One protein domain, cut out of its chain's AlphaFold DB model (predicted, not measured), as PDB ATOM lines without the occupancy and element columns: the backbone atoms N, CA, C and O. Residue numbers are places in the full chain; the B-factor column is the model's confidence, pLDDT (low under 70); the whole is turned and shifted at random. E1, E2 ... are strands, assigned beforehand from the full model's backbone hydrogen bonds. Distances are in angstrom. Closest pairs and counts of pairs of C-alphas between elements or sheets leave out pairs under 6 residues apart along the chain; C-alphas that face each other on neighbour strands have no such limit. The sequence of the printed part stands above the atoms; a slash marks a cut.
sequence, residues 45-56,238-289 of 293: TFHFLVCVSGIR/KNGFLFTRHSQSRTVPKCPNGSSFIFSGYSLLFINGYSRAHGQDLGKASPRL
ATOM      1  N   THR A  45      95.424  27.422  32.817       60.56
ATOM      2  CA  THR A  45      94.065  27.604  32.306       60.56
ATOM      3  C   THR A  45      94.095  27.967  30.825       60.56
ATOM      4  O   THR A  45      93.613  29.009  30.384       60.56
ATOM      5  N   PHE A  46      94.690  27.083  30.027       70.25
ATOM      6  CA  PHE A  46      94.666  27.178  28.580       70.25
ATOM      7  C   PHE A  46      93.231  27.006  28.093       70.25
ATOM      8  O   PHE A  46      92.565  26.036  28.464       70.25
ATOM      9  N   HIS A  47      92.738  27.906  27.253       77.94
ATOM     10  CA  HIS A  47      91.386  27.765  26.723       77.94
ATOM     11  C   HIS A  47      91.308  26.645  25.669       77.94
ATOM     12  O   HIS A  47      92.220  26.444  24.863       77.94
ATOM     13  N   PHE A  48      90.181  25.939  25.640       79.75
ATOM     14  CA  PHE A  48      89.778  25.071  24.538       79.75
ATOM     15  C   PHE A  48      88.496  25.577  23.884       79.75
ATOM     16  O   PHE A  48      87.724  26.338  24.475       79.75
ATOM     17  N   LEU A  49      88.267  25.118  22.657       82.56
ATOM     18  CA  LEU A  49      87.021  25.276  21.926       82.56
ATOM     19  C   LEU A  49      86.576  23.926  21.357       82.56
ATOM     20  O   LEU A  49      87.393  23.217  20.772       82.56
ATOM     21  N   VAL A  50      85.288  23.600  21.478       78.50
ATOM     22  CA  VAL A  50      84.661  22.495  20.738       78.50
ATOM     23  C   VAL A  50      83.989  23.040  19.487       78.50
ATOM     24  O   VAL A  50      83.209  24.000  19.542       78.50
ATOM     25  N   CYS A  51      84.281  22.393  18.365       77.75
ATOM     26  CA  CYS A  51      83.699  22.678  17.062       77.75
ATOM     27  C   CYS A  51      82.960  21.437  16.541       77.75
ATOM     28  O   CYS A  51      83.378  20.305  16.794       77.75
ATOM     29  N   VAL A  52      81.890  21.645  15.771       78.88
ATOM     30  CA  VAL A  52      81.274  20.597  14.941       78.88
ATOM     31  C   VAL A  52      81.624  20.846  13.481       78.88
ATOM     32  O   VAL A  52      81.455  21.959  12.983       78.88
ATOM     33  N   SER A  53      82.134  19.826  12.791       69.12
ATOM     34  CA  SER A  53      82.323  19.889  11.338       69.12
ATOM     35  C   SER A  53      81.003  19.578  10.633       69.12
ATOM     36  O   SER A  53      80.394  18.538  10.893       69.12
ATOM     37  N   GLY A  54      80.550  20.487   9.768       61.78
ATOM     38  CA  GLY A  54      79.324  20.322   8.990       61.78
ATOM     39  C   GLY A  54      79.616  19.875   7.562       61.78
ATOM     40  O   GLY A  54      80.610  20.287   6.962       61.78
ATOM     41  N   ILE A  55      78.722  19.065   6.993       53.25
ATOM     42  CA  ILE A  55      78.749  18.732   5.564       53.25
ATOM     43  C   ILE A  55      78.751  20.004   4.701       53.25
ATOM     44  O   ILE A  55      78.154  21.023   5.062       53.25
ATOM     45  N   ARG A  56      79.434  19.949   3.548       56.16
ATOM     46  CA  ARG A  56      79.450  21.046   2.566       56.16
ATOM     47  C   ARG A  56      78.002  21.414   2.233       56.16
ATOM     48  O   ARG A  56      77.239  20.548   1.820       56.16
ATOM     49  N   LYS A 238      73.491  15.099  15.342       53.34
ATOM     50  CA  LYS A 238      73.435  13.675  14.981       53.34
ATOM     51  C   LYS A 238      74.364  13.263  13.824       53.34
ATOM     52  O   LYS A 238      74.763  12.106  13.794       53.34
ATOM     53  N   ASN A 239      74.721  14.172  12.906       56.50
ATOM     54  CA  ASN A 239      75.474  13.833  11.680       56.50
ATOM     55  C   ASN A 239      76.837  14.552  11.557       56.50
ATOM     56  O   ASN A 239      77.439  14.540  10.483       56.50
ATOM     57  N   GLY A 240      77.311  15.219  12.614       62.56
ATOM     58  CA  GLY A 240      78.573  15.967  12.607       62.56
ATOM     59  C   GLY A 240      79.599  15.379  13.572       62.56
ATOM     60  O   GLY A 240      79.256  14.987  14.684       62.56
ATOM     61  N   PHE A 241      80.873  15.362  13.179       73.81
ATOM     62  CA  PHE A 241      81.955  14.977  14.084       73.81
ATOM     63  C   PHE A 241      82.314  16.147  15.007       73.81
ATOM     64  O   PHE A 241      82.588  17.260  14.541       73.81
ATOM     65  N   LEU A 242      82.308  15.877  16.313       78.75
ATOM     66  CA  LEU A 242      82.784  16.784  17.355       78.75
ATOM     67  C   LEU A 242      84.298  16.654  17.495       78.75
ATOM     68  O   LEU A 242      84.814  15.540  17.574       78.75
ATOM     69  N   PHE A 243      84.997  17.781  17.585       79.44
ATOM     70  CA  PHE A 243      86.419  17.799  17.914       79.44
ATOM     71  C   PHE A 243      86.765  18.981  18.819       79.44
ATOM     72  O   PHE A 243      86.177  20.065  18.721       79.44
ATOM     73  N   THR A 244      87.742  18.760  19.693       82.75
ATOM     74  CA  THR A 244      88.253  19.763  20.630       82.75
ATOM     75  C   THR A 244      89.550  20.360  20.099       82.75
ATOM     76  O   THR A 244      90.425  19.654  19.600       82.75
ATOM     77  N   ARG A 245      89.693  21.683  20.206       82.75
ATOM     78  CA  ARG A 245      90.932  22.406  19.909       82.75
ATOM     79  C   ARG A 245      91.388  23.157  21.150       82.75
ATOM     80  O   ARG A 245      90.711  24.077  21.596       82.75
ATOM     81  N   HIS A 246      92.566  22.818  21.656       82.75
ATOM     82  CA  HIS A 246      93.240  23.546  22.731       82.75
ATOM     83  C   HIS A 246      94.099  24.667  22.130       82.75
ATOM     84  O   HIS A 246      94.770  24.448  21.121       82.75
ATOM     85  N   SER A 247      94.084  25.872  22.709       84.31
ATOM     86  CA  SER A 247      94.928  26.978  22.225       84.31
ATOM     87  C   SER A 247      96.349  26.946  22.768       84.31
ATOM     88  O   SER A 247      97.206  27.624  22.210       84.31
ATOM     89  N   GLN A 248      96.580  26.225  23.876       80.62
ATOM     90  CA  GLN A 248      97.823  26.293  24.663       80.62
ATOM     91  C   GLN A 248      98.175  27.747  25.062       80.62
ATOM     92  O   GLN A 248      99.329  28.103  25.271       80.62
ATOM     93  N   SER A 249      97.146  28.597  25.169       76.56
ATOM     94  CA  SER A 249      97.227  30.027  25.454       76.56
ATOM     95  C   SER A 249      96.031  30.467  26.311       76.56
ATOM     96  O   SER A 249      95.043  29.745  26.456       76.56
ATOM     97  N   ARG A 250      96.090  31.681  26.865       76.50
ATOM     98  CA  ARG A 250      94.954  32.308  27.564       76.50
ATOM     99  C   ARG A 250      93.832  32.734  26.604       76.50
ATOM    100  O   ARG A 250      92.717  32.993  27.045       76.50
ATOM    101  N   THR A 251      94.086  32.789  25.296       79.56
ATOM    102  CA  THR A 251      93.078  33.124  24.278       79.56
ATOM    103  C   THR A 251      92.284  31.895  23.827       79.56
ATOM    104  O   THR A 251      92.839  30.808  23.670       79.56
ATOM    105  N   VAL A 252      90.976  32.054  23.589       80.62
ATOM    106  CA  VAL A 252      90.131  30.996  23.001       80.62
ATOM    107  C   VAL A 252      90.544  30.780  21.534       80.62
ATOM    108  O   VAL A 252      90.631  31.757  20.784       80.62
ATOM    109  N   PRO A 253      90.814  29.538  21.086       81.56
ATOM    110  CA  PRO A 253      91.205  29.285  19.702       81.56
ATOM    111  C   PRO A 253      89.985  29.377  18.777       81.56
ATOM    112  O   PRO A 253      88.881  29.029  19.175       81.56
ATOM    113  N   LYS A 254      90.163  29.797  17.518       86.50
ATOM    114  CA  LYS A 254      89.069  29.830  16.526       86.50
ATOM    115  C   LYS A 254      88.832  28.445  15.898       86.50
ATOM    116  O   LYS A 254      89.787  27.688  15.692       86.50
ATOM    117  N   CYS A 255      87.582  28.136  15.541       82.56
ATOM    118  CA  CYS A 255      87.262  26.951  14.738       82.56
ATOM    119  C   CYS A 255      87.915  27.038  13.342       82.56
ATOM    120  O   CYS A 255      87.947  28.125  12.762       82.56
ATOM    121  N   PRO A 256      88.449  25.930  12.792       80.62
ATOM    122  CA  PRO A 256      88.957  25.890  11.422       80.62
ATOM    123  C   PRO A 256      87.827  25.962  10.381       80.62
ATOM    124  O   PRO A 256      86.673  25.617  10.655       80.62
ATOM    125  N   ASN A 257      88.178  26.377   9.161       77.94
ATOM    126  CA  ASN A 257      87.251  26.487   8.033       77.94
ATOM    127  C   ASN A 257      86.499  25.164   7.794       77.94
ATOM    128  O   ASN A 257      87.114  24.107   7.699       77.94
ATOM    129  N   GLY A 258      85.168  25.237   7.676       72.62
ATOM    130  CA  GLY A 258      84.288  24.064   7.547       72.62
ATOM    131  C   GLY A 258      83.650  23.583   8.859       72.62
ATOM    132  O   GLY A 258      82.795  22.704   8.825       72.62
ATOM    133  N   SER A 259      83.997  24.187   9.999       78.81
ATOM    134  CA  SER A 259      83.413  23.855  11.305       78.81
ATOM    135  C   SER A 259      82.800  25.066  12.016       78.81
ATOM    136  O   SER A 259      83.204  26.207  11.778       78.81
ATOM    137  N   SER A 260      81.819  24.821  12.885       78.81
ATOM    138  CA  SER A 260      81.116  25.842  13.673       78.81
ATOM    139  C   SER A 260      81.335  25.664  15.177       78.81
ATOM    140  O   SER A 260      81.382  24.540  15.676       78.81
ATOM    141  N   PHE A 261      81.447  26.791  15.886       81.06
ATOM    142  CA  PHE A 261      81.563  26.885  17.346       81.06
ATOM    143  C   PHE A 261      80.380  26.201  18.046       81.06
ATOM    144  O   PHE A 261      79.239  26.374  17.617       81.06
ATOM    145  N   ILE A 262      80.645  25.493  19.149       77.88
ATOM    146  CA  ILE A 262      79.602  25.002  20.066       77.88
ATOM    147  C   ILE A 262      79.768  25.622  21.457       77.88
ATOM    148  O   ILE A 262      78.855  26.276  21.952       77.88
ATOM    149  N   PHE A 263      80.926  25.423  22.095       80.06
ATOM    150  CA  PHE A 263      81.258  26.023  23.391       80.06
ATOM    151  C   PHE A 263      82.769  26.000  23.657       80.06
ATOM    152  O   PHE A 263      83.477  25.116  23.173       80.06
ATOM    153  N   SER A 264      83.247  26.937  24.477       81.75
ATOM    154  CA  SER A 264      84.629  27.021  24.967       81.75
ATOM    155  C   SER A 264      84.721  26.799  26.481       81.75
ATOM    156  O   SER A 264      83.731  26.968  27.194       81.75
ATOM    157  N   GLY A 265      85.910  26.453  26.978       82.75
ATOM    158  CA  GLY A 265      86.182  26.235  28.407       82.75
ATOM    159  C   GLY A 265      87.678  26.110  28.712       82.75
ATOM    160  O   GLY A 265      88.507  26.358  27.837       82.75
ATOM    161  N   TYR A 266      88.042  25.723  29.937       79.06
ATOM    162  CA  TYR A 266      89.441  25.546  30.357       79.06
ATOM    163  C   TYR A 266      89.934  24.106  30.190       79.06
ATOM    164  O   TYR A 266      89.238  23.151  30.521       79.06
ATOM    165  N   SER A 267      91.150  23.952  29.669       75.25
ATOM    166  CA  SER A 267      91.742  22.657  29.318       75.25
ATOM    167  C   SER A 267      92.133  21.878  30.571       75.25
ATOM    168  O   SER A 267      93.100  22.232  31.241       75.25
ATOM    169  N   LEU A 268      91.412  20.797  30.860       73.94
ATOM    170  CA  LEU A 268      91.778  19.843  31.901       73.94
ATOM    171  C   LEU A 268      92.659  18.740  31.299       73.94
ATOM    172  O   LEU A 268      92.248  18.081  30.349       73.94
ATOM    173  N   LEU A 269      93.851  18.524  31.863       70.12
ATOM    174  CA  LEU A 269      94.756  17.454  31.424       70.12
ATOM    175  C   LEU A 269      94.533  16.161  32.226       70.12
ATOM    176  O   LEU A 269      94.284  15.101  31.656       70.12
ATOM    177  N   PHE A 270      94.591  16.256  33.554       70.06
ATOM    178  CA  PHE A 270      94.292  15.163  34.477       70.06
ATOM    179  C   PHE A 270      93.817  15.700  35.830       70.06
ATOM    180  O   PHE A 270      94.110  16.840  36.192       70.06
ATOM    181  N   ILE A 271      93.121  14.855  36.586       76.44
ATOM    182  CA  ILE A 271      92.857  15.036  38.019       76.44
ATOM    183  C   ILE A 271      93.579  13.905  38.753       76.44
ATOM    184  O   ILE A 271      93.532  12.758  38.310       76.44
ATOM    185  N   ASN A 272      94.254  14.211  39.861       69.94
ATOM    186  CA  ASN A 272      94.829  13.209  40.757       69.94
ATOM    187  C   ASN A 272      94.051  13.224  42.075       69.94
ATOM    188  O   ASN A 272      94.012  14.251  42.749       69.94
ATOM    189  N   GLY A 273      93.429  12.101  42.428       72.00
ATOM    190  CA  GLY A 273      92.663  11.940  43.661       72.00
ATOM    191  C   GLY A 273      92.982  10.597  44.304       72.00
ATOM    192  O   GLY A 273      93.006   9.577  43.619       72.00
ATOM    193  N   TYR A 274      93.253  10.594  45.612       71.75
ATOM    194  CA  TYR A 274      93.575   9.384  46.383       71.75
ATOM    195  C   TYR A 274      94.654   8.501  45.711       71.75
ATOM    196  O   TYR A 274      94.489   7.297  45.514       71.75
ATOM    197  N   SER A 275      95.749   9.143  45.284       72.12
ATOM    198  CA  SER A 275      96.883   8.527  44.574       72.12
ATOM    199  C   SER A 275      96.542   7.839  43.240       72.12
ATOM    200  O   SER A 275      97.335   7.038  42.742       72.12
ATOM    201  N   ARG A 276      95.391   8.152  42.628       63.03
ATOM    202  CA  ARG A 276      95.009   7.701  41.283       63.03
ATOM    203  C   ARG A 276      94.830   8.897  40.351       63.03
ATOM    204  O   ARG A 276      94.022   9.790  40.608       63.03
ATOM    205  N   ALA A 277      95.552   8.880  39.234       71.62
ATOM    206  CA  ALA A 277      95.402   9.859  38.165       71.62
ATOM    207  C   ALA A 277      94.316   9.426  37.167       71.62
ATOM    208  O   ALA A 277      94.325   8.296  36.678       71.62
ATOM    209  N   HIS A 278      93.417  10.345  36.823       71.50
ATOM    210  CA  HIS A 278      92.450  10.200  35.739       71.50
ATOM    211  C   HIS A 278      92.693  11.303  34.701       71.50
ATOM    212  O   HIS A 278      92.464  12.483  34.972       71.50
ATOM    213  N   GLY A 279      93.212  10.921  33.533       71.56
ATOM    214  CA  GLY A 279      93.469  11.825  32.409       71.56
ATOM    215  C   GLY A 279      92.268  11.941  31.473       71.56
ATOM    216  O   GLY A 279      91.535  10.970  31.288       71.56
ATOM    217  N   GLN A 280      92.088  13.108  30.851       74.06
ATOM    218  CA  GLN A 280      91.128  13.282  29.757       74.06
ATOM    219  C   GLN A 280      91.841  13.289  28.401       74.06
ATOM    220  O   GLN A 280      92.915  13.864  28.238       74.06
ATOM    221  N   ASP A 281      91.224  12.644  27.412       71.06
ATOM    222  CA  ASP A 281      91.682  12.666  26.024       71.06
ATOM    223  C   ASP A 281      91.364  14.028  25.392       71.06
ATOM    224  O   ASP A 281      90.205  14.334  25.109       71.06
ATOM    225  N   LEU A 282      92.409  14.821  25.150       67.81
ATOM    226  CA  LEU A 282      92.344  16.162  24.557       67.81
ATOM    227  C   LEU A 282      91.741  16.180  23.134       67.81
ATOM    228  O   LEU A 282      91.387  17.244  22.627       67.81
ATOM    229  N   GLY A 283      91.624  15.028  22.463       63.09
ATOM    230  CA  GLY A 283      90.934  14.920  21.175       63.09
ATOM    231  C   GLY A 283      89.407  14.847  21.291       63.09
ATOM    232  O   GLY A 283      88.703  15.151  20.324       63.09
ATOM    233  N   LYS A 284      88.875  14.456  22.456       67.31
ATOM    234  CA  LYS A 284      87.438  14.243  22.685       67.31
ATOM    235  C   LYS A 284      86.777  15.493  23.266       67.31
ATOM    236  O   LYS A 284      87.417  16.324  23.906       67.31
ATOM    237  N   ALA A 285      85.472  15.634  23.044       62.00
ATOM    238  CA  ALA A 285      84.682  16.693  23.663       62.00
ATOM    239  C   ALA A 285      84.522  16.411  25.167       62.00
ATOM    240  O   ALA A 285      83.661  15.627  25.565       62.00
ATOM    241  N   SER A 286      85.357  17.038  25.999       55.28
ATOM    242  CA  SER A 286      85.203  16.995  27.455       55.28
ATOM    243  C   SER A 286      83.839  17.562  27.870       55.28
ATOM    244  O   SER A 286      83.408  18.577  27.308       55.28
ATOM    245  N   PRO A 287      83.158  16.973  28.872       52.19
ATOM    246  CA  PRO A 287      81.991  17.608  29.470       52.19
ATOM    247  C   PRO A 287      82.380  18.978  30.037       52.19
ATOM    248  O   PRO A 287      83.515  19.184  30.473       52.19
ATOM    249  N   ARG A 288      81.438  19.929  30.023       46.91
ATOM    250  CA  ARG A 288      81.656  21.294  30.523       46.91
ATOM    251  C   ARG A 288      82.026  21.242  32.011       46.91
ATOM    252  O   ARG A 288      81.142  21.142  32.855       46.91
ATOM    253  N   LEU A 289      83.319  21.344  32.325       49.31
ATOM    254  CA  LEU A 289      83.778  21.544  33.697       49.31
ATOM    255  C   LEU A 289      83.392  22.956  34.151       49.31
ATOM    256  O   LEU A 289      84.084  23.930  33.854       49.31
TER     257      LEU A 289
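This is residues 45 to 56 and 238 to 289 of the 293 residues of the protein "Collagen IV NC1 domain-containing protein" of Kryptolebias marmoratus (UniProt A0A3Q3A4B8). A strongly twisted sheet of three strands, E2, E1 and E3, makes the body, and a narrow hairpin of E4 and E5 reaches out from one end of it, its tip, residues 272 to 277, standing free. After the hairpin, residues 280 to 289 fold back toward the sheet. The 64 printed residues hold no named helix and five named strands, E1 to E5 in order, all strand in class, with 29 residues in named elements, under half. The sheets, in order E2 E1 E3 and E4 E5, are antiparallel. The whole is only just loose, close to compact, with a radius of gyration of the C-alphas of 13.2 A, and flat, spanning 47 by 27 by 14 A.

E1, residues 47 to 53, begins at C-alpha 47 (91.386, 27.765, 26.723) and is 19.5 A long. E2 is residues 241 to 246, 16.6 A. E3, residues 259 to 266, measures 20.1 A and bends by 64 degrees at residue 262. E4, residues 270 to 273, and E5, residues 276 to 279, measure 9.9 A each; E5 ends at C-alpha 279 (93.469, 11.825, 32.409).

E1 is the inner strand. It is antiparallel to E3 at 156 degrees, with N 48 and O 265 at 2.8 A, and to E2 at 158 degrees, with N 245 and O 49 at 2.8 A. The sheet is only just strongly twisted, its C-alphas up to 4.4 A off the best plane. E4 and E5 form a hairpin at 161 degrees, with N 278 and O 271 at 2.8 A. E3 and E4 are apart.

The C-alphas of Arg 56 and Tyr 274, the two farthest apart, are 47.5 A apart. Residues 57 to 237 are not printed, a gap of 15.6 A between C-alphas 56 and 238. The link from E2 to E3 is long, 12 residues. Mean pLDDT of the printed part is 72.5; 18 residues are under 70, among them 282 to 289.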